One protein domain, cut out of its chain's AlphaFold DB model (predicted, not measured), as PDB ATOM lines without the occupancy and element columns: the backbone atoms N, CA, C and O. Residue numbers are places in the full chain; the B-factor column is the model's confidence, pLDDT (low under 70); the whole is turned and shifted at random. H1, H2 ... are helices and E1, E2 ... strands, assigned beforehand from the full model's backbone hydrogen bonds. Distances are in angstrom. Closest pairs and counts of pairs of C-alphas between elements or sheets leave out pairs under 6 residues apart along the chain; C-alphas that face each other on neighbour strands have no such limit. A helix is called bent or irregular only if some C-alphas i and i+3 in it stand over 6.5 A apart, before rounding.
ATOM      1  N   ARG A   6      53.453 -66.388   2.865       46.66
ATOM      2  CA  ARG A   6      54.702 -65.885   2.268       46.66
ATOM      3  C   ARG A   6      54.558 -64.462   1.732       46.66
ATOM      4  O   ARG A   6      55.452 -63.652   1.971       46.66
ATOM      5  N   TYR A   7      53.423 -64.131   1.114       51.47
ATOM      6  CA  TYR A   7      53.124 -62.762   0.677       51.47
ATOM      7  C   TYR A   7      53.016 -61.804   1.869       51.47
ATOM      8  O   TYR A   7      53.591 -60.719   1.841       51.47
ATOM      9  N   PHE A   8      52.375 -62.241   2.957       48.84
ATOM     10  CA  PHE A   8      52.278 -61.457   4.194       48.84
ATOM     11  C   PHE A   8      53.652 -61.161   4.808       48.84
ATOM     12  O   PHE A   8      53.921 -60.043   5.244       48.84
ATOM     13  N   LYS A   9      54.553 -62.151   4.823       57.22
ATOM     14  CA  LYS A   9      55.915 -61.974   5.342       57.22
ATOM     15  C   LYS A   9      56.735 -61.022   4.463       57.22
ATOM     16  O   LYS A   9      57.467 -60.197   5.002       57.22
ATOM     17  N   PHE A  10      56.586 -61.110   3.141       52.81
ATOM     18  CA  PHE A  10      57.271 -60.238   2.186       52.81
ATOM     19  C   PHE A  10      56.796 -58.780   2.287       52.81
ATOM     20  O   PHE A  10      57.626 -57.875   2.373       52.81
ATOM     21  N   SER A  11      55.482 -58.555   2.397       61.41
ATOM     22  CA  SER A  11      54.932 -57.200   2.510       61.41
ATOM     23  C   SER A  11      55.297 -56.520   3.836       61.41
ATOM     24  O   SER A  11      55.757 -55.381   3.838       61.41
ATOM     25  N   ILE A  12      55.284 -57.253   4.958       65.62
ATOM     26  CA  ILE A  12      55.763 -56.732   6.254       65.62
ATOM     27  C   ILE A  12      57.247 -56.323   6.193       65.62
ATOM     28  O   ILE A  12      57.638 -55.339   6.824       65.62
ATOM     29  N   ILE A  13      58.089 -57.056   5.455       69.06
ATOM     30  CA  ILE A  13      59.510 -56.705   5.280       69.06
ATOM     31  C   ILE A  13      59.648 -55.409   4.470       69.06
ATOM     32  O   ILE A  13      60.406 -54.523   4.871       69.06
ATOM     33  N   GLN A  14      58.896 -55.264   3.375       68.31
ATOM     34  CA  GLN A  14      58.885 -54.033   2.576       68.31
ATOM     35  C   GLN A  14      58.376 -52.834   3.385       68.31
ATOM     36  O   GLN A  14      59.001 -51.770   3.359       68.31
ATOM     37  N   LEU A  15      57.310 -53.016   4.168       68.06
ATOM     38  CA  LEU A  15      56.749 -51.973   5.023       68.06
ATOM     39  C   LEU A  15      57.770 -51.511   6.072       68.06
ATOM     40  O   LEU A  15      58.033 -50.317   6.203       68.06
ATOM     41  N   LYS A  16      58.433 -52.459   6.751       73.38
ATOM     42  CA  LYS A  16      59.512 -52.160   7.707       73.38
ATOM     43  C   LYS A  16      60.682 -51.433   7.048       73.38
ATOM     44  O   LYS A  16      61.207 -50.489   7.632       73.38
ATOM     45  N   SER A  17      61.072 -51.835   5.836       75.94
ATOM     46  CA  SER A  17      62.136 -51.166   5.081       75.94
ATOM     47  C   SER A  17      61.763 -49.723   4.730       75.94
ATOM     48  O   SER A  17      62.593 -48.827   4.879       75.94
ATOM     49  N   ARG A  18      60.512 -49.460   4.328       76.19
ATOM     50  CA  ARG A  18      60.036 -48.092   4.069       76.19
ATOM     51  C   ARG A  18      59.974 -47.259   5.345       76.19
ATOM     52  O   ARG A  18      60.479 -46.143   5.331       76.19
ATOM     53  N   CYS A  19      59.446 -47.795   6.447       76.31
ATOM     54  CA  CYS A  19      59.464 -47.104   7.740       76.31
ATOM     55  C   CYS A  19      60.894 -46.762   8.185       76.31
ATOM     56  O   CYS A  19      61.122 -45.661   8.669       76.31
ATOM     57  N   ALA A  20      61.860 -47.663   7.972       79.88
ATOM     58  CA  ALA A  20      63.270 -47.391   8.250       79.88
ATOM     59  C   ALA A  20      63.842 -46.284   7.344       79.88
ATOM     60  O   ALA A  20      64.560 -45.415   7.821       79.88
ATOM     61  N   LYS A  21      63.483 -46.259   6.052       80.81
ATOM     62  CA  LYS A  21      63.880 -45.170   5.140       80.81
ATOM     63  C   LYS A  21      63.280 -43.821   5.543       80.81
ATOM     64  O   LYS A  21      63.974 -42.815   5.471       80.81
ATOM     65  N   PHE A  22      62.015 -43.793   5.961       78.81
ATOM     66  CA  PHE A  22      61.379 -42.572   6.459       78.81
ATOM     67  C   PHE A  22      62.003 -42.104   7.776       78.81
ATOM     68  O   PHE A  22      62.239 -40.911   7.922       78.81
ATOM     69  N   ALA A  23      62.357 -43.019   8.682       80.81
ATOM     70  CA  ALA A  23      63.072 -42.687   9.913       80.81
ATOM     71  C   ALA A  23      64.411 -41.979   9.646       80.81
ATOM     72  O   ALA A  23      64.771 -41.073  10.381       80.81
ATOM     73  N   GLU A  24      65.126 -42.316   8.568       82.12
ATOM     74  CA  GLU A  24      66.374 -41.621   8.206       82.12
ATOM     75  C   GLU A  24      66.162 -40.170   7.738       82.12
ATOM     76  O   GLU A  24      67.101 -39.378   7.775       82.12
ATOM     77  N   SER A  25      64.949 -39.796   7.313       80.56
ATOM     78  CA  SER A  25      64.657 -38.432   6.844       80.56
ATOM     79  C   SER A  25      64.664 -37.375   7.954       80.56
ATOM     80  O   SER A  25      64.651 -36.185   7.651       80.56
ATOM     81  N   VAL A  26      64.737 -37.795   9.221       79.75
ATOM     82  CA  VAL A  26      64.857 -36.901  10.388       79.75
ATOM     83  C   VAL A  26      66.299 -36.454  10.639       79.75
ATOM     84  O   VAL A  26      66.564 -35.710  11.577       79.75
ATOM     85  N   TYR A  27      67.254 -36.907   9.822       83.12
ATOM     86  CA  TYR A  27      68.638 -36.454   9.887       83.12
ATOM     87  C   TYR A  27      68.929 -35.463   8.761       83.12
ATOM     88  O   TYR A  27      68.844 -35.797   7.580       83.12
ATOM     89  N   GLU A  28      69.358 -34.259   9.127       84.00
ATOM     90  CA  GLU A  28      69.865 -33.263   8.181       84.00
ATOM     91  C   GLU A  28      71.396 -33.221   8.226       84.00
ATOM     92  O   GLU A  28      72.005 -33.389   9.281       84.00
ATOM     93  N   LEU A  29      72.050 -32.988   7.087       82.81
ATOM     94  CA  LEU A  29      73.497 -32.768   7.064       82.81
ATOM     95  C   LEU A  29      73.784 -31.312   7.432       82.81
ATOM     96  O   LEU A  29      73.476 -30.408   6.657       82.81
ATOM     97  N   SER A  30      74.396 -31.080   8.593       79.75
ATOM     98  CA  SER A  30      74.930 -29.766   8.947       79.75
ATOM     99  C   SER A  30      76.415 -29.684   8.582       79.75
ATOM    100  O   SER A  30      77.132 -30.686   8.696       79.75
ATOM    101  N   PRO A  31      76.921 -28.498   8.198       76.25
ATOM    102  CA  PRO A  31      78.359 -28.258   8.148       76.25
ATOM    103  C   PRO A  31      78.987 -28.630   9.495       76.25
ATOM    104  O   PRO A  31      78.349 -28.460  10.541       76.25
ATOM    105  N   ASP A  32      80.211 -29.161   9.482       74.94
ATOM    106  CA  ASP A  32      80.927 -29.371  10.738       74.94
ATOM    107  C   ASP A  32      81.179 -27.989  11.371       74.94
ATOM    108  O   ASP A  32      81.640 -27.083  10.669       74.94
ATOM    109  N   PRO A  33      80.860 -27.779  12.663       68.81
ATOM    110  CA  PRO A  33      81.149 -26.515  13.343       68.81
ATOM    111  C   PRO A  33      82.641 -26.158  13.335       68.81
ATOM    112  O   PRO A  33      82.992 -25.001  13.563       68.81
ATOM    113  N   VAL A  34      83.522 -27.128  13.071       73.19
ATOM    114  CA  VAL A  34      84.952 -26.883  12.902       73.19
ATOM    115  C   VAL A  34      85.271 -26.684  11.416       73.19
ATOM    116  O   VAL A  34      85.156 -27.612  10.617       73.19
ATOM    117  N   LEU A  35      85.731 -25.482  11.054       68.62
ATOM    118  CA  LEU A  35      86.180 -25.106   9.702       68.62
ATOM    119  C   LEU A  35      87.537 -25.741   9.337       68.62
ATOM    120  O   LEU A  35      88.480 -25.055   8.945       68.62
ATOM    121  N   LEU A  36      87.664 -27.058   9.491       78.31
ATOM    122  CA  LEU A  36      88.825 -27.799   9.009       78.31
ATOM    123  C   LEU A  36      88.661 -28.094   7.519       78.31
ATOM    124  O   LEU A  36      87.615 -28.564   7.066       78.31
ATOM    125  N   ILE A  37      89.727 -27.858   6.756       74.00
ATOM    126  CA  ILE A  37      89.804 -28.261   5.351       74.00
ATOM    127  C   ILE A  37      89.649 -29.790   5.301       74.00
ATOM    128  O   ILE A  37      90.483 -30.519   5.832       74.00
ATOM    129  N   GLY A  38      88.555 -30.268   4.701       72.19
ATOM    130  CA  GLY A  38      88.217 -31.696   4.619       72.19
ATOM    131  C   GLY A  38      87.247 -32.219   5.689       72.19
ATOM    132  O   GLY A  38      87.008 -33.428   5.736       72.19
ATOM    133  N   ALA A  39      86.665 -31.354   6.530       75.69
ATOM    134  CA  ALA A  39      85.630 -31.765   7.478       75.69
ATOM    135  C   ALA A  39      84.385 -32.308   6.749       75.69
ATOM    136  O   ALA A  39      83.869 -31.699   5.810       75.69
ATOM    137  N   LYS A  40      83.899 -33.477   7.181       79.94
ATOM    138  CA  LYS A  40      82.681 -34.089   6.633       79.94
ATOM    139  C   LYS A  40      81.447 -33.502   7.327       79.94
ATOM    140  O   LYS A  40      81.498 -33.295   8.538       79.94
ATOM    141  N   PRO A  41      80.327 -33.287   6.613       79.94
ATOM    142  CA  PRO A  41      79.086 -32.839   7.236       79.94
ATOM    143  C   PRO A  41      78.634 -33.814   8.329       79.94
ATOM    144  O   PRO A  41      78.682 -35.035   8.134       79.94
ATOM    145  N   LYS A  42      78.173 -33.290   9.466       83.50
ATOM    146  CA  LYS A  42      77.612 -34.105  10.551       83.50
ATOM    147  C   LYS A  42      76.116 -34.295  10.335       83.50
ATOM    148  O   LYS A  42      75.415 -33.361   9.960       83.50
ATOM    149  N   LYS A  43      75.619 -35.506  10.599       84.88
ATOM    150  CA  LYS A  43      74.175 -35.752  10.701       84.88
ATOM    151  C   LYS A  43      73.666 -35.083  11.980       84.88
ATOM    152  O   LYS A  43      74.074 -35.461  13.076       84.88
ATOM    153  N   ARG A  44      72.796 -34.092  11.830       85.56
ATOM    154  CA  ARG A  44      72.051 -33.449  12.908       85.56
ATOM    155  C   ARG A  44      70.684 -34.112  13.012       85.56
ATOM    156  O   ARG A  44      69.969 -34.190  12.020       85.56
ATOM    157  N   ASP A  45      70.339 -34.567  14.209       84.31
ATOM    158  CA  ASP A  45      69.007 -35.084  14.518       84.31
ATOM    159  C   ASP A  45      68.005 -33.925  14.614       84.31
ATOM    160  O   ASP A  45      68.220 -32.974  15.376       84.31
ATOM    161  N   THR A  46      66.952 -33.972  13.801       82.31
ATOM    162  CA  THR A  46      65.857 -32.994  13.778       82.31
ATOM    163  C   THR A  46      64.529 -33.601  14.234       82.31
ATOM    164  O   THR A  46      63.473 -32.993  14.040       82.31
ATOM    165  N   CYS A  47      64.564 -34.777  14.870       81.75
ATOM    166  CA  CYS A  47      63.382 -35.434  15.402       81.75
ATOM    167  C   CYS A  47      62.619 -34.533  16.388       81.75
ATOM    168  O   CYS A  47      63.141 -34.136  17.429       81.75
ATOM    169  N   ALA A  48      61.350 -34.259  16.076       78.56
ATOM    170  CA  ALA A  48      60.448 -33.456  16.908       78.56
ATOM    171  C   ALA A  48      59.429 -34.306  17.694       78.56
ATOM    172  O   ALA A  48      58.488 -33.768  18.273       78.56
ATOM    173  N   ILE A  49      59.577 -35.636  17.698       79.12
ATOM    174  CA  ILE A  49      58.639 -36.543  18.368       79.12
ATOM    175  C   ILE A  49      58.822 -36.467  19.882       79.12
ATOM    176  O   ILE A  49      59.872 -36.834  20.409       79.12
ATOM    177  N   ASN A  50      57.759 -36.073  20.584       69.94
ATOM    178  CA  ASN A  50      57.694 -36.093  22.039       69.94
ATOM    179  C   ASN A  50      56.632 -37.106  22.499       69.94
ATOM    180  O   ASN A  50      55.436 -36.830  22.499       69.94
ATOM    181  N   SER A  51      57.046 -38.326  22.853       64.69
ATOM    182  CA  SER A  51      56.095 -39.370  23.244       64.69
ATOM    183  C   SER A  51      55.666 -39.211  24.704       64.69
ATOM    184  O   SER A  51      56.427 -39.553  25.613       64.69
ATOM    185  N   ARG A  52      54.425 -38.770  24.946       62.53
ATOM    186  CA  ARG A  52      53.800 -38.851  26.275       62.53
ATOM    187  C   ARG A  52      52.955 -40.125  26.412       62.53
ATOM    188  O   ARG A  52      52.185 -40.441  25.506       62.53
ATOM    189  N   PRO A  53      53.063 -40.862  27.533       55.28
ATOM    190  CA  PRO A  53      52.396 -42.155  27.701       55.28
ATOM    191  C   PRO A  53      50.875 -42.064  27.918       55.28
ATOM    192  O   PRO A  53      50.186 -43.068  27.756       55.28
ATOM    193  N   THR A  54      50.330 -40.894  28.269       55.59
ATOM    194  CA  THR A  54      48.904 -40.723  28.598       55.59
ATOM    195  C   THR A  54      48.281 -39.534  27.877       55.59
ATOM    196  O   THR A  54      48.783 -38.416  27.970       55.59
ATOM    197  N   ILE A  55      47.135 -39.767  27.229       57.50
ATOM    198  CA  ILE A  55      46.307 -38.731  26.601       57.50
ATOM    199  C   ILE A  55      45.203 -38.329  27.588       57.50
ATOM    200  O   ILE A  55      44.102 -38.876  27.561       57.50
ATOM    201  N   VAL A  56      45.504 -37.401  28.495       58.84
ATOM    202  CA  VAL A  56      44.507 -36.765  29.375       58.84
ATOM    203  C   VAL A  56      44.629 -35.257  29.192       58.84
ATOM    204  O   VAL A  56      45.730 -34.723  29.258       58.84
ATOM    205  N   GLY A  57      43.521 -34.572  28.898       61.53
ATOM    206  CA  GLY A  57      43.485 -33.114  28.716       61.53
ATOM    207  C   GLY A  57      44.004 -32.594  27.371       61.53
ATOM    208  O   GLY A  57      43.559 -31.536  26.949       61.53
ATOM    209  N   GLY A  58      44.848 -33.356  26.665       67.69
ATOM    210  CA  GLY A  58      45.455 -32.938  25.397       67.69
ATOM    211  C   GLY A  58      46.375 -31.719  25.547       67.69
ATOM    212  O   GLY A  58      46.257 -30.924  26.474       67.69
ATOM    213  N   GLU A  59      47.310 -31.557  24.624       76.38
ATOM    214  CA  GLU A  59      48.093 -30.328  24.489       76.38
ATOM    215  C   GLU A  59      48.183 -29.950  23.014       76.38
ATOM    216  O   GLU A  59      47.925 -30.779  22.136       76.38
ATOM    217  N   LEU A  60      48.482 -28.681  22.733       76.19
ATOM    218  CA  LEU A  60      48.723 -28.249  21.362       76.19
ATOM    219  C   LEU A  60      49.988 -28.933  20.840       76.19
ATOM    220  O   LEU A  60      51.006 -28.951  21.531       76.19
ATOM    221  N   ALA A  61      49.910 -29.473  19.626       77.88
ATOM    222  CA  ALA A  61      51.056 -30.085  18.973       77.88
ATOM    223  C   ALA A  61      52.153 -29.042  18.723       77.88
ATOM    224  O   ALA A  61      51.871 -27.895  18.363       77.88
ATOM    225  N   SER A  62      53.404 -29.456  18.876       79.19
ATOM    226  CA  SER A  62      54.560 -28.659  18.480       79.19
ATOM    227  C   SER A  62      54.687 -28.622  16.956       79.19
ATOM    228  O   SER A  62      54.250 -29.534  16.242       79.19
ATOM    229  N   ALA A  63      55.329 -27.578  16.429       75.25
ATOM    230  CA  ALA A  63      55.640 -27.509  15.007       75.25
ATOM    231  C   ALA A  63      56.410 -28.766  14.562       75.25
ATOM    232  O   ALA A  63      57.394 -29.158  15.189       75.25
ATOM    233  N   ARG A  64      55.961 -29.382  13.459       75.69
ATOM    234  CA  ARG A  64      56.543 -30.604  12.865       75.69
ATOM    235  C   ARG A  64      56.478 -31.865  13.738       75.69
ATOM    236  O   ARG A  64      57.087 -32.863  13.371       75.69
ATOM    237  N   GLU A  65      55.718 -31.868  14.834       79.62
ATOM    238  CA  GLU A  65      55.565 -33.055  15.689       79.62
ATOM    239  C   GLU A  65      54.846 -34.211  14.968       79.62
ATOM    240  O   GLU A  65      55.212 -35.379  15.116       79.62
ATOM    241  N   PHE A  66      53.851 -33.885  14.136       84.75
ATOM    242  CA  PHE A  66      53.055 -34.849  13.367       84.75
ATOM    243  C   PHE A  66      53.095 -34.528  11.867       84.75
ATOM    244  O   PHE A  66      52.092 -34.100  11.293       84.75
ATOM    245  N   PRO A  67      54.247 -34.717  11.200       83.56
ATOM    246  CA  PRO A  67      54.446 -34.273   9.819       83.56
ATOM    247  C   PRO A  67      53.561 -35.021   8.811       83.56
ATOM    248  O   PRO A  67      53.273 -34.515   7.730       83.56
ATOM    249  N   HIS A  68      53.107 -36.223   9.164       87.06
ATOM    250  CA  HIS A  68      52.197 -37.043   8.366       87.06
ATOM    251  C   HIS A  68      50.722 -36.665   8.534       87.06
ATOM    252  O   HIS A  68      49.882 -37.309   7.907       87.06
ATOM    253  N   MET A  69      50.376 -35.676   9.365       90.19
ATOM    254  CA  MET A  69      48.999 -35.200   9.500       90.19
ATOM    255  C   MET A  69      48.539 -34.515   8.208       90.19
ATOM    256  O   MET A  69      49.232 -33.660   7.659       90.19
ATOM    257  N   ALA A  70      47.353 -34.892   7.734       92.62
ATOM    258  CA  ALA A  70      46.775 -34.369   6.506       92.62
ATOM    259  C   ALA A  70      45.362 -33.836   6.738       92.62
ATOM    260  O   ALA A  70      44.574 -34.438   7.470       92.62
ATOM    261  N   LEU A  71      45.017 -32.743   6.063       92.50
ATOM    262  CA  LEU A  71      43.669 -32.179   6.047       92.50
ATOM    263  C   LEU A  71      43.067 -32.302   4.657       92.50
ATOM    264  O   LEU A  71      43.726 -32.027   3.663       92.50
ATOM    265  N   ILE A  72      41.806 -32.707   4.589       93.38
ATOM    266  CA  ILE A  72      41.085 -32.966   3.347       93.38
ATOM    267  C   ILE A  72      40.064 -31.852   3.126       93.38
ATOM    268  O   ILE A  72      39.203 -31.581   3.975       93.38
ATOM    269  N   GLY A  73      40.203 -31.203   1.973       92.94
ATOM    270  CA  GLY A  73      39.459 -30.026   1.553       92.94
ATOM    271  C   GLY A  73      38.433 -30.326   0.464       92.94
ATOM    272  O   GLY A  73      38.689 -31.099  -0.466       92.94
ATOM    273  N   TYR A  74      37.282 -29.664   0.568       93.19
ATOM    274  CA  TYR A  74      36.136 -29.808  -0.331       93.19
ATOM    275  C   TYR A  74      35.721 -28.465  -0.934       93.19
ATOM    276  O   TYR A  74      35.799 -27.430  -0.266       93.19
ATOM    277  N   GLY A  75      35.187 -28.505  -2.157       90.19
ATOM    278  CA  GLY A  75      34.801 -27.307  -2.911       90.19
ATOM    279  C   GLY A  75      36.003 -26.562  -3.499       90.19
ATOM    280  O   GLY A  75      37.138 -26.986  -3.310       90.19
ATOM    281  N   ASP A  76      35.737 -25.481  -4.236       88.06
ATOM    282  CA  ASP A  76      36.772 -24.708  -4.937       88.06
ATOM    283  C   ASP A  76      37.177 -23.446  -4.157       88.06
ATOM    284  O   ASP A  76      38.349 -23.277  -3.833       88.06
ATOM    285  N   TYR A  77      36.222 -22.579  -3.788       85.19
ATOM    286  CA  TYR A  77      36.515 -21.376  -3.001       85.19
ATOM    287  C   TYR A  77      35.315 -20.903  -2.146       85.19
ATOM    288  O   TYR A  77      34.229 -20.718  -2.698       85.19
ATOM    289  N   PRO A  78      35.479 -20.669  -0.825       86.56
ATOM    290  CA  PRO A  78      36.626 -21.075  -0.010       86.56
ATOM    291  C   PRO A  78      36.677 -22.605   0.150       86.56
ATOM    292  O   PRO A  78      35.639 -23.263   0.259       86.56
ATOM    293  N   ILE A  79      37.889 -23.171   0.192       88.94
ATOM    294  CA  ILE A  79      38.086 -24.604   0.458       88.94
ATOM    295  C   ILE A  79      37.614 -24.906   1.882       88.94
ATOM    296  O   ILE A  79      38.045 -24.272   2.846       88.94
ATOM    297  N   LYS A  80      36.731 -25.895   2.024       89.94
ATOM    298  CA  LYS A  80      36.221 -26.338   3.324       89.94
ATOM    299  C   LYS A  80      37.053 -27.513   3.820       89.94
ATOM    300  O   LYS A  80      36.913 -28.611   3.291       89.94
ATOM    301  N   TRP A  81      37.879 -27.312   4.841       88.94
ATOM    302  CA  TRP A  81      38.624 -28.388   5.506       88.94
ATOM    303  C   TRP A  81      37.709 -29.106   6.501       88.94
ATOM    304  O   TRP A  81      37.402 -28.567   7.561       88.94
ATOM    305  N   ARG A  82      37.198 -30.287   6.136       86.94
ATOM    306  CA  ARG A  82      36.203 -31.021   6.957       86.94
ATOM    307  C   ARG A  82      36.671 -32.393   7.426       86.94
ATOM    308  O   ARG A  82      36.104 -32.947   8.362       86.94
ATOM    309  N   CYS A  83      37.694 -32.944   6.786       89.75
ATOM    310  CA  CYS A  83      38.230 -34.247   7.141       89.75
ATOM    311  C   CYS A  83      39.725 -34.174   7.401       89.75
ATOM    312  O   CYS A  83      40.420 -33.278   6.934       89.75
ATOM    313  N   ALA A  84      40.200 -35.166   8.141       90.12
ATOM    314  CA  ALA A  84      41.605 -35.406   8.381       90.12
ATOM    315  C   ALA A  84      42.021 -36.735   7.745       90.12
ATOM    316  O   ALA A  84      41.175 -37.566   7.402       90.12
ATOM    317  N   GLY A  85      43.319 -36.937   7.604       92.06
ATOM    318  CA  GLY A  85      43.927 -38.169   7.135       92.06
ATOM    319  C   GLY A  85      45.389 -38.235   7.549       92.06
ATOM    320  O   GLY A  85      45.878 -37.393   8.304       92.06
ATOM    321  N   SER A  86      46.091 -39.237   7.039       92.25
ATOM    322  CA  SER A  86      47.518 -39.398   7.270       92.25
ATOM    323  C   SER A  86      48.267 -39.771   6.002       92.25
ATOM    324  O   SER A  86      47.842 -40.648   5.253       92.25
ATOM    325  N   LEU A  87      49.393 -39.107   5.768       90.38
ATOM    326  CA  LEU A  87      50.324 -39.446   4.704       90.38
ATOM    327  C   LEU A  87      50.991 -40.796   5.011       90.38
ATOM    328  O   LEU A  87      51.723 -40.924   5.990       90.38
ATOM    329  N   ILE A  88      50.738 -41.800   4.171       87.56
ATOM    330  CA  ILE A  88      51.314 -43.154   4.300       87.56
ATOM    331  C   ILE A  88      52.411 -43.427   3.265       87.56
ATOM    332  O   ILE A  88      53.102 -44.442   3.339       87.56
ATOM    333  N   SER A  89      52.562 -42.542   2.279       86.19
ATOM    334  CA  SER A  89      53.624 -42.580   1.271       86.19
ATOM    335  C   SER A  89      53.805 -41.209   0.619       86.19
ATOM    336  O   SER A  89      53.060 -40.283   0.913       86.19
ATOM    337  N   ASP A  90      54.732 -41.099  -0.327       85.94
ATOM    338  CA  ASP A  90      54.949 -39.904  -1.150       85.94
ATOM    339  C   ASP A  90      53.704 -39.433  -1.928       85.94
ATOM    340  O   ASP A  90      53.597 -38.250  -2.248       85.94
ATOM    341  N   ARG A  91      52.765 -40.339  -2.242       89.44
ATOM    342  CA  ARG A  91      51.592 -40.048  -3.091       89.44
ATOM    343  C   ARG A  91      50.252 -40.524  -2.533       89.44
ATOM    344  O   ARG A  91      49.229 -40.361  -3.193       89.44
ATOM    345  N   TRP A  92      50.240 -41.105  -1.336       92.50
ATOM    346  CA  TRP A  92      49.034 -41.690  -0.746       92.50
ATOM    347  C   TRP A  92      48.757 -41.140   0.643       92.50
ATOM    348  O   TRP A  92      49.597 -41.220   1.541       92.50
ATOM    349  N   VAL A  93      47.527 -40.661   0.817       93.75
ATOM    350  CA  VAL A  93      46.941 -40.298   2.105       93.75
ATOM    351  C   VAL A  93      45.848 -41.304   2.427       93.75
ATOM    352  O   VAL A  93      44.976 -41.570   1.601       93.75
ATOM    353  N   ILE A  94      45.894 -41.858   3.633       92.31
ATOM    354  CA  ILE A  94      44.837 -42.705   4.171       92.31
ATOM    355  C   ILE A  94      43.863 -41.859   4.994       92.31
ATOM    356  O   ILE A  94      44.266 -40.949   5.716       92.31
ATOM    357  N   SER A  95      42.571 -42.148   4.882       92.06
ATOM    358  CA  SER A  95      41.505 -41.496   5.646       92.06
ATOM    359  C   SER A  95      40.289 -42.425   5.721       92.06
ATOM    360  O   SER A  95      40.303 -43.535   5.184       92.06
ATOM    361  N   ALA A  96      39.230 -41.987   6.393       88.88
ATOM    362  CA  ALA A  96      37.958 -42.687   6.411       88.88
ATOM    363  C   ALA A  96      37.252 -42.557   5.054       88.88
ATOM    364  O   ALA A  96      37.270 -41.506   4.417       88.88
ATOM    365  N   ALA A  97      36.582 -43.619   4.609       87.81
ATOM    366  CA  ALA A  97      35.955 -43.644   3.289       87.81
ATOM    367  C   ALA A  97      34.804 -42.628   3.133       87.81
ATOM    368  O   ALA A  97      34.581 -42.126   2.027       87.81
ATOM    369  N   HIS A  98      34.123 -42.241   4.222       85.38
ATOM    370  CA  HIS A  98      33.117 -41.165   4.210       85.38
ATOM    371  C   HIS A  98      33.713 -39.775   3.968       85.38
ATOM    372  O   HIS A  98      32.978 -38.856   3.629       85.38
ATOM    373  N   CYS A  99      35.036 -39.619   4.060       89.25
ATOM    374  CA  CYS A  99      35.719 -38.396   3.659       89.25
ATOM    375  C   CYS A  99      35.889 -38.282   2.135       89.25
ATOM    376  O   CYS A  99      36.276 -37.224   1.653       89.25
ATOM    377  N   THR A 100      35.590 -39.312   1.340       90.31
ATOM    378  CA  THR A 100      35.673 -39.185  -0.128       90.31
ATOM    379  C   THR A 100      34.606 -38.235  -0.674       90.31
ATOM    380  O   THR A 100      34.882 -37.424  -1.557       90.31
ATOM    381  N   VAL A 101      33.386 -38.327  -0.137       88.12
ATOM    382  CA  VAL A 101      32.251 -37.488  -0.528       88.12
ATOM    383  C   VAL A 101      31.477 -37.094   0.721       88.12
ATOM    384  O   VAL A 101      31.039 -37.964   1.473       88.12
ATOM    385  N   THR A 102      31.283 -35.793   0.928       83.31
ATOM    386  CA  THR A 102      30.490 -35.282   2.052       83.31
ATOM    387  C   THR A 102      28.998 -35.616   1.897       83.31
ATOM    388  O   THR A 102      28.543 -35.936   0.795       83.31
ATOM    389  N   PRO A 103      28.188 -35.493   2.967       79.94
ATOM    390  CA  PRO A 103      26.727 -35.587   2.864       79.94
ATOM    391  C   PRO A 103      26.116 -34.616   1.840       79.94
ATOM    392  O   PRO A 103      25.142 -34.968   1.184       79.94
ATOM    393  N   ASP A 104      26.744 -33.452   1.646       83.31
ATOM    394  CA  ASP A 104      26.356 -32.419   0.673       83.31
ATOM    395  C   ASP A 104      26.811 -32.736  -0.772       83.31
ATOM    396  O   ASP A 104      26.837 -31.848  -1.622       83.31
ATOM    397  N   ASN A 105      27.240 -33.972  -1.056       85.88
ATOM    398  CA  ASN A 105      27.792 -34.414  -2.345       85.88
ATOM    399  C   ASN A 105      29.048 -33.655  -2.813       85.88
ATOM    400  O   ASN A 105      29.353 -33.622  -4.006       85.88
ATOM    401  N   LEU A 106      29.824 -33.081  -1.888       88.31
ATOM    402  CA  LEU A 106      31.117 -32.495  -2.233       88.31
ATOM    403  C   LEU A 106      32.183 -33.583  -2.248       88.31
ATOM    404  O   LEU A 106      32.409 -34.258  -1.246       88.31
ATOM    405  N   VAL A 107      32.868 -33.716  -3.378       92.12
ATOM    406  CA  VAL A 107      34.011 -34.619  -3.524       92.12
ATOM    407  C   VAL A 107      35.251 -33.963  -2.921       92.12
ATOM    408  O   VAL A 107      35.458 -32.755  -3.078       92.12
ATOM    409  N   ALA A 108      36.070 -34.746  -2.220       93.62
ATOM    410  CA  ALA A 108      37.369 -34.284  -1.750       93.62
ATOM    411  C   ALA A 108      38.253 -33.897  -2.950       93.62
ATOM    412  O   ALA A 108      38.443 -34.678  -3.882       93.62
ATOM    413  N   LYS A 109      38.769 -32.665  -2.948       95.25
ATOM    414  CA  LYS A 109      39.569 -32.114  -4.057       95.25
ATOM    415  C   LYS A 109      41.007 -31.828  -3.662       95.25
ATOM    416  O   LYS A 109      41.896 -31.929  -4.505       95.25
ATOM    417  N   TYR A 110      41.238 -31.490  -2.397       95.12
ATOM    418  CA  TYR A 110      42.525 -30.991  -1.932       95.12
ATOM    419  C   TYR A 110      42.990 -31.716  -0.677       95.12
ATOM    420  O   TYR A 110      42.180 -32.106   0.165       95.12
ATOM    421  N   VAL A 111      44.303 -31.842  -0.540       95.00
ATOM    422  CA  VAL A 111      44.974 -32.232   0.696       95.00
ATOM    423  C   VAL A 111      45.913 -31.112   1.108       95.00
ATOM    424  O   VAL A 111      46.723 -30.671   0.302       95.00
ATOM    425  N   LEU A 112      45.832 -30.688   2.361       92.06
ATOM    426  CA  LEU A 112      46.775 -29.778   2.993       92.06
ATOM    427  C   LEU A 112      47.698 -30.573   3.925       92.06
ATOM    428  O   LEU A 112      47.226 -31.351   4.757       92.06
ATOM    429  N   LEU A 113      49.007 -30.391   3.750       90.94
ATOM    430  CA  LEU A 113      50.073 -31.018   4.536       90.94
ATOM    431  C   LEU A 113      50.985 -29.950   5.134       90.94
ATOM    432  O   LEU A 113      51.243 -28.937   4.486       90.94
ATOM    433  N   GLY A 114      51.536 -30.221   6.318       85.38
ATOM    434  CA  GLY A 114      52.567 -29.379   6.935       85.38
ATOM    435  C   GLY A 114      52.063 -28.067   7.538       85.38
ATOM    436  O   GLY A 114      52.884 -27.199   7.818       85.38
ATOM    437  N   ASP A 115      50.750 -27.936   7.722       83.06
ATOM    438  CA  ASP A 115      50.118 -26.833   8.446       83.06
ATOM    439  C   ASP A 115      50.041 -27.156   9.947       83.06
ATOM    440  O   ASP A 115      49.811 -28.310  10.328       83.06
ATOM    441  N   LEU A 116      50.230 -26.142  10.788       78.69
ATOM    442  CA  LEU A 116      50.068 -26.228  12.237       78.69
ATOM    443  C   LEU A 116      48.740 -25.609  12.695       78.69
ATOM    444  O   LEU A 116      48.136 -26.102  13.653       78.69
ATOM    445  N   ASN A 117      48.256 -24.573  12.005       78.44
ATOM    446  CA  ASN A 117      47.021 -23.885  12.343       78.44
ATOM    447  C   ASN A 117      46.277 -23.375  11.102       78.44
ATOM    448  O   ASN A 117      46.436 -22.249  10.650       78.44
ATOM    449  N   VAL A 118      45.272 -24.140  10.691       76.88
ATOM    450  CA  VAL A 118      44.392 -23.832   9.548       76.88
ATOM    451  C   VAL A 118      43.676 -22.478   9.652       76.88
ATOM    452  O   VAL A 118      43.183 -21.951   8.653       76.88
ATOM    453  N   THR A 119      43.554 -21.917  10.859       72.56
ATOM    454  CA  THR A 119      42.825 -20.662  11.107       72.56
ATOM    455  C   THR A 119      43.710 -19.417  11.085       72.56
ATOM    456  O   THR A 119      43.188 -18.308  10.961       72.56
ATOM    457  N   SER A 120      45.032 -19.570  11.171       65.38
ATOM    458  CA  SER A 120      45.990 -18.468  11.239       65.38
ATOM    459  C   SER A 120      47.135 -18.730  10.274       65.38
ATOM    460  O   SER A 120      47.730 -19.785  10.293       65.38
ATOM    461  N   LYS A 121      47.509 -17.728   9.477       63.91
ATOM    462  CA  LYS A 121      48.744 -17.787   8.673       63.91
ATOM    463  C   LYS A 121      49.947 -17.156   9.384       63.91
ATOM    464  O   LYS A 121      51.013 -16.992   8.798       63.91
ATOM    465  N   ILE A 122      49.768 -16.697  10.628       58.53
ATOM    466  CA  ILE A 122      50.797 -15.955  11.375       58.53
ATOM    467  C   ILE A 122      51.892 -16.906  11.880       58.53
ATOM    468  O   ILE A 122      53.061 -16.522  11.964       58.53
ATOM    469  N   ASP A 123      51.531 -18.141  12.205       56.78
ATOM    470  CA  ASP A 123      52.440 -19.199  12.634       56.78
ATOM    471  C   ASP A 123      53.221 -19.823  11.474       56.78
ATOM    472  O   ASP A 123      54.372 -20.191  11.693       56.78
ATOM    473  N   ASP A 124      52.707 -19.806  10.243       59.34
ATOM    474  CA  ASP A 124      53.459 -20.240   9.053       59.34
ATOM    475  C   ASP A 124      54.776 -19.464   8.887       59.34
ATOM    476  O   ASP A 124      55.841 -20.035   8.639       59.34
ATOM    477  N   LEU A 125      54.728 -18.147   9.116       53.28
ATOM    478  CA  LEU A 125      55.882 -17.253   8.987       53.28
ATOM    479  C   LEU A 125      56.836 -17.311  10.189       53.28
ATOM    480  O   LEU A 125      58.024 -17.027  10.040       53.28
ATOM    481  N   LYS A 126      56.335 -17.655  11.383       54.94
ATOM    482  CA  LYS A 126      57.114 -17.640  12.636       54.94
ATOM    483  C   LYS A 126      57.625 -19.017  13.068       54.94
ATOM    484  O   LYS A 126      58.627 -19.080  13.771       54.94
ATOM    485  N   GLN A 127      56.964 -20.101  12.660       56.09
ATOM    486  CA  GLN A 127      57.260 -21.477  13.087       56.09
ATOM    487  C   GLN A 127      57.772 -22.375  11.950       56.09
ATOM    488  O   GLN A 127      57.925 -23.581  12.138       56.09
ATOM    489  N   MET A 128      58.071 -21.803  10.774       56.28
ATOM    490  CA  MET A 128      58.543 -22.540   9.593       56.28
ATOM    491  C   MET A 128      57.637 -23.730   9.218       56.28
ATOM    492  O   MET A 128      58.137 -24.768   8.755       56.28
ATOM    493  N   ALA A 129      56.327 -23.604   9.442       60.09
ATOM    494  CA  ALA A 129      55.355 -24.471   8.799       60.09
ATOM    495  C   ALA A 129      55.338 -24.072   7.317       60.09
ATOM    496  O   ALA A 129      55.238 -22.896   6.976       60.09
ATOM    497  N   ASN A 130      55.560 -25.035   6.425       68.25
ATOM    498  CA  ASN A 130      55.534 -24.812   4.980       68.25
ATOM    499  C   ASN A 130      54.306 -25.538   4.428       68.25
ATOM    500  O   ASN A 130      54.467 -26.617   3.841       68.25
ATOM    501  N   PRO A 131      53.089 -25.019   4.694       81.75
ATOM    502  CA  PRO A 131      51.864 -25.689   4.314       81.75
ATOM    503  C   PRO A 131      51.799 -25.829   2.798       81.75
ATOM    504  O   PRO A 131      51.951 -24.864   2.044       81.75
ATOM    505  N   LYS A 132      51.554 -27.052   2.336       88.44
ATOM    506  CA  LYS A 132      51.408 -27.357   0.914       88.44
ATOM    507  C   LYS A 132      50.042 -27.946   0.645       88.44
ATOM    508  O   LYS A 132      49.632 -28.911   1.290       88.44
ATOM    509  N   ILE A 133      49.368 -27.371  -0.347       90.50
ATOM    510  CA  ILE A 133      48.108 -27.884  -0.871       90.50
ATOM    511  C   ILE A 133      48.408 -28.716  -2.116       90.50
ATOM    512  O   ILE A 133      49.030 -28.237  -3.063       90.50
ATOM    513  N   TYR A 134      47.933 -29.953  -2.112       94.38
ATOM    514  CA  TYR A 134      48.007 -30.892  -3.222       94.38
ATOM    515  C   TYR A 134      46.602 -31.202  -3.729       94.38
ATOM    516  O   TYR A 134      45.661 -31.314  -2.943       94.38
ATOM    517  N   GLN A 135      46.450 -31.371  -5.039       95.00
ATOM    518  CA  GLN A 135      45.187 -31.799  -5.632       95.00
ATOM    519  C   GLN A 135      45.064 -33.327  -5.592       95.00
ATOM    520  O   GLN A 135      46.007 -34.052  -5.912       95.00
ATOM    521  N   ILE A 136      43.884 -33.817  -5.225       94.81
ATOM    522  CA  ILE A 136      43.576 -35.245  -5.220       94.81
ATOM    523  C   ILE A 136      43.273 -35.689  -6.650       94.81
ATOM    524  O   ILE A 136      42.322 -35.223  -7.274       94.81
ATOM    525  N   VAL A 137      44.077 -36.624  -7.156       93.50
ATOM    526  CA  VAL A 137      43.914 -37.196  -8.504       93.50
ATOM    527  C   VAL A 137      42.912 -38.349  -8.548       93.50
ATOM    528  O   VAL A 137      42.399 -38.694  -9.608       93.50
ATOM    529  N   GLY A 138      42.623 -38.975  -7.407       93.19
ATOM    530  CA  GLY A 138      41.694 -40.091  -7.344       93.19
ATOM    531  C   GLY A 138      41.458 -40.600  -5.931       93.19
ATOM    532  O   GLY A 138      42.264 -40.397  -5.029       93.19
ATOM    533  N   HIS A 139      40.345 -41.310  -5.775       92.88
ATOM    534  CA  HIS A 139      39.918 -41.906  -4.515       92.88
ATOM    535  C   HIS A 139      39.900 -43.429  -4.642       92.88
ATOM    536  O   HIS A 139      39.594 -43.974  -5.711       92.88
ATOM    537  N   ARG A 140      40.243 -44.126  -3.558       93.31
ATOM    538  CA  ARG A 140      40.196 -45.590  -3.467       93.31
ATOM    539  C   ARG A 140      39.494 -45.965  -2.170       93.31
ATOM    540  O   ARG A 140      40.102 -45.953  -1.108       93.31
ATOM    541  N   ASN A 141      38.207 -46.278  -2.268       90.56
ATOM    542  CA  ASN A 141      37.443 -46.802  -1.141       90.56
ATOM    543  C   ASN A 141      37.565 -48.324  -1.097       90.56
ATOM    544  O   ASN A 141      37.581 -48.985  -2.136       90.56
ATOM    545  N   HIS A 142      37.627 -48.880   0.111       88.19
ATOM    546  CA  HIS A 142      37.607 -50.325   0.297       88.19
ATOM    547  C   HIS A 142      36.292 -50.906  -0.265       88.19
ATOM    548  O   HIS A 142      35.232 -50.354   0.025       88.19
ATOM    549  N   PRO A 143      36.302 -52.023  -1.016       87.06
ATOM    550  CA  PRO A 143      35.101 -52.549  -1.680       87.06
ATOM    551  C   PRO A 143      33.995 -52.973  -0.702       87.06
ATOM    552  O   PRO A 143      32.815 -52.912  -1.025       87.06
ATOM    553  N   GLY A 144      34.369 -53.380   0.513       83.81
ATOM    554  CA  GLY A 144      33.425 -53.710   1.587       83.81
ATOM    555  C   GLY A 144      32.859 -52.500   2.338       83.81
ATOM    556  O   GLY A 144      32.091 -52.685   3.280       83.81
ATOM    557  N   TYR A 145      33.258 -51.276   1.982       79.38
ATOM    558  CA  TYR A 145      32.749 -50.072   2.624       79.38
ATOM    559  C   TYR A 145      31.265 -49.873   2.307       79.38
ATOM    560  O   TYR A 145      30.854 -49.810   1.150       79.38
ATOM    561  N   LYS A 146      30.469 -49.713   3.363       76.19
ATOM    562  CA  LYS A 146      29.080 -49.266   3.296       76.19
ATOM    563  C   LYS A 146      29.014 -47.913   3.983       76.19
ATOM    564  O   LYS A 146      29.565 -47.787   5.071       76.19
ATOM    565  N   LYS A 147      28.368 -46.930   3.352       66.88
ATOM    566  CA  LYS A 147      28.266 -45.552   3.859       66.88
ATOM    567  C   LYS A 147      27.728 -45.549   5.306       66.88
ATOM    568  O   LYS A 147      26.564 -45.903   5.483       66.88
ATOM    569  N   PRO A 148      28.532 -45.189   6.324       67.12
ATOM    570  CA  PRO A 148      28.083 -45.070   7.698       67.12
ATOM    571  C   PRO A 148      27.677 -43.622   8.013       67.12
ATOM    572  O   PRO A 148      27.935 -42.696   7.241       67.12
ATOM    573  N   LEU A 149      27.056 -43.445   9.179       53.16
ATOM    574  CA  LEU A 149      26.879 -42.165   9.865       53.16
ATOM    575  C   LEU A 149      28.101 -41.962  10.777       53.16
ATOM    576  O   LEU A 149      28.205 -42.625  11.807       53.16
ATOM    577  N   GLY A 150      29.059 -41.122  10.390       55.66
ATOM    578  CA  GLY A 150      30.260 -40.866  11.192       55.66
ATOM    579  C   GLY A 150      31.141 -39.765  10.607       55.66
ATOM    580  O   GLY A 150      31.095 -39.522   9.404       55.66
ATOM    581  N   ASP A 151      31.935 -39.116  11.463       55.34
ATOM    582  CA  ASP A 151      32.808 -37.989  11.122       55.34
ATOM    583  C   ASP A 151      34.308 -38.307  11.288       55.34
ATOM    584  O   ASP A 151      34.719 -39.116  12.120       55.34
ATOM    585  N   SER A 152      35.088 -37.610  10.447       68.19
ATOM    586  CA  SER A 152      36.544 -37.353  10.438       68.19
ATOM    587  C   SER A 152      37.517 -38.541  10.471       68.19
ATOM    588  O   SER A 152      37.811 -39.079  11.521       68.19
ATOM    589  N   GLY A 153      38.159 -38.839   9.336       73.69
ATOM    590  CA  GLY A 153      39.162 -39.902   9.147       73.69
ATOM    591  C   GLY A 153      40.587 -39.652   9.654       73.69
ATOM    592  O   GLY A 153      41.538 -40.116   9.024       73.69
ATOM    593  N   GLY A 154      40.750 -38.903  10.747       81.44
ATOM    594  CA  GLY A 154      42.070 -38.576  11.302       81.44
ATOM    595  C   GLY A 154      42.820 -39.791  11.873       81.44
ATOM    596  O   GLY A 154      42.182 -40.772  12.260       81.44
ATOM    597  N   PRO A 155      44.162 -39.757  11.940       84.75
ATOM    598  CA  PRO A 155      44.954 -40.876  12.437       84.75
ATOM    599  C   PRO A 155      44.906 -41.014  13.964       84.75
ATOM    600  O   PRO A 155      45.068 -40.046  14.702       84.75
ATOM    601  N   LEU A 156      44.777 -42.255  14.432       83.75
ATOM    602  CA  LEU A 156      45.163 -42.677  15.774       83.75
ATOM    603  C   LEU A 156      46.510 -43.393  15.669       83.75
ATOM    604  O   LEU A 156      46.646 -44.364  14.919       83.75
ATOM    605  N   GLN A 157      47.495 -42.926  16.430       84.56
ATOM    606  CA  GLN A 157      48.889 -43.319  16.260       84.56
ATOM    607  C   GLN A 157      49.595 -43.605  17.580       84.56
ATOM    608  O   GLN A 157      49.224 -43.078  18.626       84.56
ATOM    609  N   GLN A 158      50.633 -44.429  17.503       84.69
ATOM    610  CA  GLN A 158      51.485 -44.794  18.628       84.69
ATOM    611  C   GLN A 158      52.946 -44.548  18.253       84.69
ATOM    612  O   GLN A 158      53.382 -44.962  17.177       84.69
ATOM    613  N   ALA A 159      53.693 -43.864  19.121       82.44
ATOM    614  CA  ALA A 159      55.125 -43.658  18.928       82.44
ATOM    615  C   ALA A 159      55.859 -45.005  18.972       82.44
ATOM    616  O   ALA A 159      55.579 -45.854  19.823       82.44
ATOM    617  N   LEU A 160      56.789 -45.199  18.043       79.75
ATOM    618  CA  LEU A 160      57.651 -46.367  17.987       79.75
ATOM    619  C   LEU A 160      58.990 -46.055  18.647       79.75
ATOM    620  O   LEU A 160      59.563 -44.988  18.459       79.75
ATOM    621  N   GLN A 161      59.514 -47.036  19.378       77.38
ATOM    622  CA  GLN A 161      60.918 -47.026  19.793       77.38
ATOM    623  C   GLN A 161      61.831 -47.439  18.634       77.38
ATOM    624  O   GLN A 161      62.935 -46.926  18.490       77.38
ATOM    625  N   THR A 162      61.366 -48.381  17.804       75.25
ATOM    626  CA  THR A 162      62.083 -48.870  16.624       75.25
ATOM    627  C   THR A 162      61.119 -49.048  15.440       75.25
ATOM    628  O   THR A 162      60.100 -49.730  15.585       75.25
ATOM    629  N   PRO A 163      61.415 -48.475  14.256       77.19
ATOM    630  CA  PRO A 163      62.508 -47.530  13.974       77.19
ATOM    631  C   PRO A 163      62.378 -46.209  14.762       77.19
ATOM    632  O   PRO A 163      61.279 -45.847  15.178       77.19
ATOM    633  N   TYR A 164      63.512 -45.540  15.005       81.88
ATOM    634  CA  TYR A 164      63.574 -44.280  15.757       81.88
ATOM    635  C   TYR A 164      62.781 -43.172  15.054       81.88
ATOM    636  O   TYR A 164      62.664 -43.170  13.831       81.88
ATOM    637  N   CYS A 165      62.247 -42.235  15.835       80.88
ATOM    638  CA  CYS A 165      61.489 -41.086  15.353       80.88
ATOM    639  C   CYS A 165      60.345 -41.434  14.378       80.88
ATOM    640  O   CYS A 165      60.142 -40.772  13.361       80.88
ATOM    641  N   MET A 166      59.575 -42.479  14.688       82.44
ATOM    642  CA  MET A 166      58.454 -42.907  13.855       82.44
ATOM    643  C   MET A 166      57.183 -43.129  14.664       82.44
ATOM    644  O   MET A 166      57.212 -43.549  15.819       82.44
ATOM    645  N   TYR A 167      56.046 -42.913  14.007       83.31
ATOM    646  CA  TYR A 167      54.732 -43.307  14.497       83.31
ATOM    647  C   TYR A 167      54.202 -44.489  13.689       83.31
ATOM    648  O   TYR A 167      54.368 -44.551  12.470       83.31
ATOM    649  N   THR A 168      53.513 -45.413  14.356       83.94
ATOM    650  CA  THR A 168      52.656 -46.393  13.685       83.94
ATOM    651  C   THR A 168      51.207 -45.943  13.759       83.94
ATOM    652  O   THR A 168      50.721 -45.548  14.820       83.94
ATOM    653  N   LEU A 169      50.491 -46.053  12.644       85.31
ATOM    654  CA  LEU A 169      49.050 -45.842  12.615       85.31
ATOM    655  C   LEU A 169      48.347 -47.099  13.141       85.31
ATOM    656  O   LEU A 169      48.513 -48.190  12.596       85.31
ATOM    657  N   ILE A 170      47.565 -46.953  14.208       86.88
ATOM    658  CA  ILE A 170      46.803 -48.053  14.821       86.88
ATOM    659  C   ILE A 170      45.320 -47.997  14.452       86.88
ATOM    660  O   ILE A 170      44.660 -49.042  14.365       86.88
ATOM    661  N   GLY A 171      44.803 -46.803  14.163       85.38
ATOM    662  CA  GLY A 171      43.424 -46.626  13.744       85.38
ATOM    663  C   GLY A 171      43.170 -45.339  12.976       85.38
ATOM    664  O   GLY A 171      44.025 -44.463  12.900       85.38
ATOM    665  N   LEU A 172      41.970 -45.245  12.415       85.62
ATOM    666  CA  LEU A 172      41.422 -44.028  11.824       85.62
ATOM    667  C   LEU A 172      40.153 -43.668  12.580       85.62
ATOM    668  O   LEU A 172      39.314 -44.542  12.811       85.62
ATOM    669  N   THR A 173      40.006 -42.411  12.971       79.12
ATOM    670  CA  THR A 173      38.784 -41.923  13.608       79.12
ATOM    671  C   THR A 173      37.600 -42.189  12.670       79.12
ATOM    672  O   THR A 173      37.671 -41.951  11.465       79.12
ATOM    673  N   SER A 174      36.548 -42.818  13.201       68.50
ATOM    674  CA  SER A 174      35.369 -43.222  12.423       68.50
ATOM    675  C   SER A 174      34.116 -42.509  12.905       68.50
ATOM    676  O   SER A 174      33.308 -42.075  12.091       68.50
ATOM    677  N   VAL A 175      33.948 -42.428  14.226       67.56
ATOM    678  CA  VAL A 175      32.883 -41.672  14.881       67.56
ATOM    679  C   VAL A 175      33.508 -40.978  16.080       67.56
ATOM    680  O   VAL A 175      34.005 -41.631  17.003       67.56
ATOM    681  N   GLY A 176      33.499 -39.651  16.050       55.12
ATOM    682  CA  GLY A 176      33.895 -38.820  17.175       55.12
ATOM    683  C   GLY A 176      32.682 -38.089  17.728       55.12
ATOM    684  O   GLY A 176      32.118 -37.238  17.049       55.12
ATOM    685  N   ASN A 177      32.308 -38.369  18.977       50.47
ATOM    686  CA  ASN A 177      31.678 -37.326  19.785       50.47
ATOM    687  C   ASN A 177      32.727 -36.235  20.054       50.47
ATOM    688  O   ASN A 177      33.929 -36.493  19.937       50.47
ATOM    689  N   LYS A 178      32.297 -35.024  20.440       53.16
ATOM    690  CA  LYS A 178      33.232 -34.006  20.951       53.16
ATOM    691  C   LYS A 178      34.166 -34.660  21.979       53.16
ATOM    692  O   LYS A 178      33.701 -35.427  22.828       53.16
ATOM    693  N   CYS A 179      35.469 -34.390  21.878       53.50
ATOM    694  CA  CYS A 179      36.463 -34.903  22.818       53.50
ATOM    695  C   CYS A 179      35.979 -34.673  24.262       53.50
ATOM    696  O   CYS A 179      35.458 -33.603  24.566       53.50
ATOM    697  N   ALA A 180      36.134 -35.678  25.130       48.56
ATOM    698  CA  ALA A 180      35.708 -35.648  26.534       48.56
ATOM    699  C   ALA A 180      34.183 -35.621  26.814       48.56
ATOM    700  O   ALA A 180      33.782 -35.341  27.939       48.56
ATOM    701  N   ALA A 181      33.320 -36.009  25.866       56.78
ATOM    702  CA  ALA A 181      31.871 -36.162  26.099       56.78
ATOM    703  C   ALA A 181      31.462 -37.420  26.915       56.78
ATOM    704  O   ALA A 181      30.323 -37.871  26.825       56.78
ATOM    705  N   GLY A 182      32.382 -38.036  27.669       56.31
ATOM    706  CA  GLY A 182      32.106 -39.201  28.529       56.31
ATOM    707  C   GLY A 182      31.936 -40.556  27.820       56.31
ATOM    708  O   GLY A 182      31.865 -41.578  28.494       56.31
ATOM    709  N   ALA A 183      31.923 -40.595  26.483       60.75
ATOM    710  CA  ALA A 183      31.871 -41.825  25.685       60.75
ATOM    711  C   ALA A 183      33.211 -42.091  24.968       60.75
ATOM    712  O   ALA A 183      33.847 -41.137  24.505       60.75
ATOM    713  N   PRO A 184      33.648 -43.359  24.836       63.66
ATOM    714  CA  PRO A 184      34.873 -43.690  24.116       63.66
ATOM    715  C   PRO A 184      34.736 -43.375  22.619       63.66
ATOM    716  O   PRO A 184      33.692 -43.618  22.013       63.66
ATOM    717  N   GLY A 185      35.803 -42.855  22.010       68.56
ATOM    718  CA  GLY A 185      35.868 -42.662  20.560       68.56
ATOM    719  C   GLY A 185      35.905 -43.999  19.815       68.56
ATOM    720  O   GLY A 185      36.525 -44.959  20.281       68.56
ATOM    721  N   VAL A 186      35.264 -44.065  18.645       74.69
ATOM    722  CA  VAL A 186      35.252 -45.271  17.806       74.69
ATOM    723  C   VAL A 186      36.206 -45.090  16.630       74.69
ATOM    724  O   VAL A 186      36.081 -44.156  15.833       74.69
ATOM    725  N   TYR A 187      37.143 -46.031  16.504       80.12
ATOM    726  CA  TYR A 187      38.195 -46.015  15.492       80.12
ATOM    727  C   TYR A 187      38.141 -47.269  14.622       80.12
ATOM    728  O   TYR A 187      37.960 -48.387  15.111       80.12
ATOM    729  N   THR A 188      38.381 -47.098  13.325       83.62
ATOM    730  CA  THR A 188      38.638 -48.209  12.406       83.62
ATOM    731  C   THR A 188      40.043 -48.737  12.657       83.62
ATOM    732  O   THR A 188      41.019 -48.025  12.436       83.62
ATOM    733  N   ARG A 189      40.170 -49.993  13.099       86.00
ATOM    734  CA  ARG A 189      41.470 -50.660  13.274       86.00
ATOM    735  C   ARG A 189      42.123 -50.893  11.909       86.00
ATOM    736  O   ARG A 189      41.523 -51.554  11.067       86.00
ATOM    737  N   ILE A 190      43.360 -50.432  11.713       86.62
ATOM    738  CA  ILE A 190      44.056 -50.519  10.409       86.62
ATOM    739  C   ILE A 190      44.548 -51.939  10.099       86.62
ATOM    740  O   ILE A 190      44.503 -52.372   8.953       86.62
ATOM    741  N   ARG A 191      44.982 -52.692  11.119       86.31
ATOM    742  CA  ARG A 191      45.663 -53.990  10.950       86.31
ATOM    743  C   ARG A 191      44.958 -54.990  10.004       86.31
ATOM    744  O   ARG A 191      45.659 -55.581   9.189       86.31
ATOM    745  N   PRO A 192      43.625 -55.188  10.052       87.81
ATOM    746  CA  PRO A 192      42.927 -56.085   9.124       87.81
ATOM    747  C   PRO A 192      42.957 -55.632   7.656       87.81
ATOM    748  O   PRO A 192      42.831 -56.462   6.762       87.81
ATOM    749  N   TYR A 193      43.138 -54.334   7.402       86.56
ATOM    750  CA  TYR A 193      43.125 -53.738   6.064       86.56
ATOM    751  C   TYR A 193      44.517 -53.611   5.439       86.56
ATOM    752  O   TYR A 193      44.613 -53.169   4.298       86.56
ATOM    753  N   LEU A 194      45.589 -53.999   6.145       84.06
ATOM    754  CA  LEU A 194      46.969 -53.832   5.671       84.06
ATOM    755  C   LEU A 194      47.192 -54.443   4.285       84.06
ATOM    756  O   LEU A 194      47.671 -53.749   3.401       84.06
ATOM    757  N   SER A 195      46.732 -55.677   4.065       84.56
ATOM    758  CA  SER A 195      46.871 -56.354   2.767       84.56
ATOM    759  C   SER A 195      46.222 -55.577   1.614       84.56
ATOM    760  O   SER A 195      46.787 -55.457   0.526       84.56
ATOM    761  N   TRP A 196      45.044 -54.997   1.851       87.00
ATOM    762  CA  TRP A 196      44.361 -54.167   0.865       87.00
ATOM    763  C   TRP A 196      45.093 -52.839   0.636       87.00
ATOM    764  O   TRP A 196      45.276 -52.440  -0.516       87.00
ATOM    765  N   ILE A 197      45.554 -52.187   1.708       87.31
ATOM    766  CA  ILE A 197      46.320 -50.935   1.635       87.31
ATOM    767  C   ILE A 197      47.609 -51.151   0.836       87.31
ATOM    768  O   ILE A 197      47.876 -50.386  -0.086       87.31
ATOM    769  N   GLU A 198      48.360 -52.211   1.130       84.25
ATOM    770  CA  GLU A 198      49.612 -52.566   0.451       84.25
ATOM    771  C   GLU A 198      49.397 -52.826  -1.039       84.25
ATOM    772  O   GLU A 198      50.108 -52.264  -1.873       84.25
ATOM    773  N   SER A 199      48.357 -53.592  -1.381       85.31
ATOM    774  CA  SER A 199      48.005 -53.850  -2.781       85.31
ATOM    775  C   SER A 199      47.576 -52.587  -3.537       85.31
ATOM    776  O   SER A 199      47.894 -52.430  -4.712       85.31
ATOM    777  N   THR A 200      46.885 -51.658  -2.867       87.12
ATOM    778  CA  THR A 200      46.350 -50.442  -3.494       87.12
ATOM    779  C   THR A 200      47.432 -49.382  -3.665       87.12
ATOM    780  O   THR A 200      47.559 -48.789  -4.735       87.12
ATOM    781  N   ALA A 201      48.229 -49.156  -2.620       81.44
ATOM    782  CA  ALA A 201      49.315 -48.185  -2.628       81.44
ATOM    783  C   ALA A 201      50.579 -48.700  -3.340       81.44
ATOM    784  O   ALA A 201      51.500 -47.915  -3.566       81.44
ATOM    785  N   SER A 202      50.594 -49.979  -3.749       69.44
ATOM    786  CA  SER A 202      51.702 -50.637  -4.456       69.44
ATOM    787  C   SER A 202      53.026 -50.497  -3.698       69.44
ATOM    788  O   SER A 202      54.002 -49.939  -4.214       69.44
TER     789      SER A 202
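Overview. This is residues 6 to 202 of the 203 residues of the protein "Peptidase S1 domain-containing protein" of Nesidiocoris tenuis (UniProt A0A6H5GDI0). Two small twisted sheets, E4 E3 E5 E6 and E7 E8 E9, come together where one end of E4 nears the start of E7, and long loops fill out this body. A long hairpin arm, E1 and E2 with the loop between them, reaches away along the longest axis; H1 leads to it, and the short H2 lies on another side, away from the other helices. The printed part has 197 residues with three named helices and nine named strands, in the order H1 E1 E2 E3 E4 E5 H2 E6 E7 E8 E9 H3; the sheets are antiparallel, and the class is mixed, helices and strands, with under half of the residues in named elements. It is compact, with a radius of gyration of the C-alphas of 18.8 A and spans of 64 by 50 by 38 A.

Along the chain. H1, residues 6 to 24, begins at C-alpha 6 (54.702, -65.885, 2.268) and is 27.6 A long. E1 is residues 27 to 30 and E2 42 to 45. E3 is residues 69 to 74, 17.1 A; E4 is 80 to 87, 19.3 A, and bends by 65 degrees at residue 83. E5 is residues 108 to 113, H2 122 to 126 and E6 132 to 135. E7 is residues 155 to 160, E8 166 to 175, 25.6 A, and E9 186 to 189. H3, residues 191 to 201, ends at C-alpha 201 (49.315, -48.185, -2.628); it is irregular, with C-alphas 192 and 195 7.5 A apart.

Arrangement. H1 only grazes the sheet E7 E8 E9 with residues 19 to 24; its closest C-alphas to E8 are Ala 23 and Met 166, 6.1 A. H1 and H3 are close but not clearly touching, Ser 11 to Glu 198 at 7.3 A between C-alphas, about perpendicular at 78 degrees. The hairpin E1 and E2 has N 30 and O 42 at 2.8 A. In the strongly twisted sheet E4 E3 E5 E6, N 72 and O 83 are 2.8 A apart, N 73 and O 110 2.8 A, and N 111 and O 134 2.8 A. E7 E8 E9 is a meander, each strand the antiparallel neighbour of the one before, with N 156 and O 171 at 2.8 A and N 188 and O 172 at 2.8 A. The closest C-alphas of E4 and E7 are Ser 86 and Pro 155, 6.0 A. H2 is not on either of these sheets. Every O i to N i+4 pair is within hydrogen-bond range in H1, against 5 of 7 in H3 and 0 of 1 in H2, where 1 of 2 O i to N i+3 pairs is.

Size, cuts and confidence. The two C-alphas farthest apart, Ile 37 and Leu 149, are 64.6 A apart. The printed part has no cut; the links E1 to E2, E2 to E3, E4 to E5 and E6 to E7 are long. The mean pLDDT of the printed part is 78.2, and 51 residues are under 70, among them 6 to 15, 120 to 130 and 174 to 185.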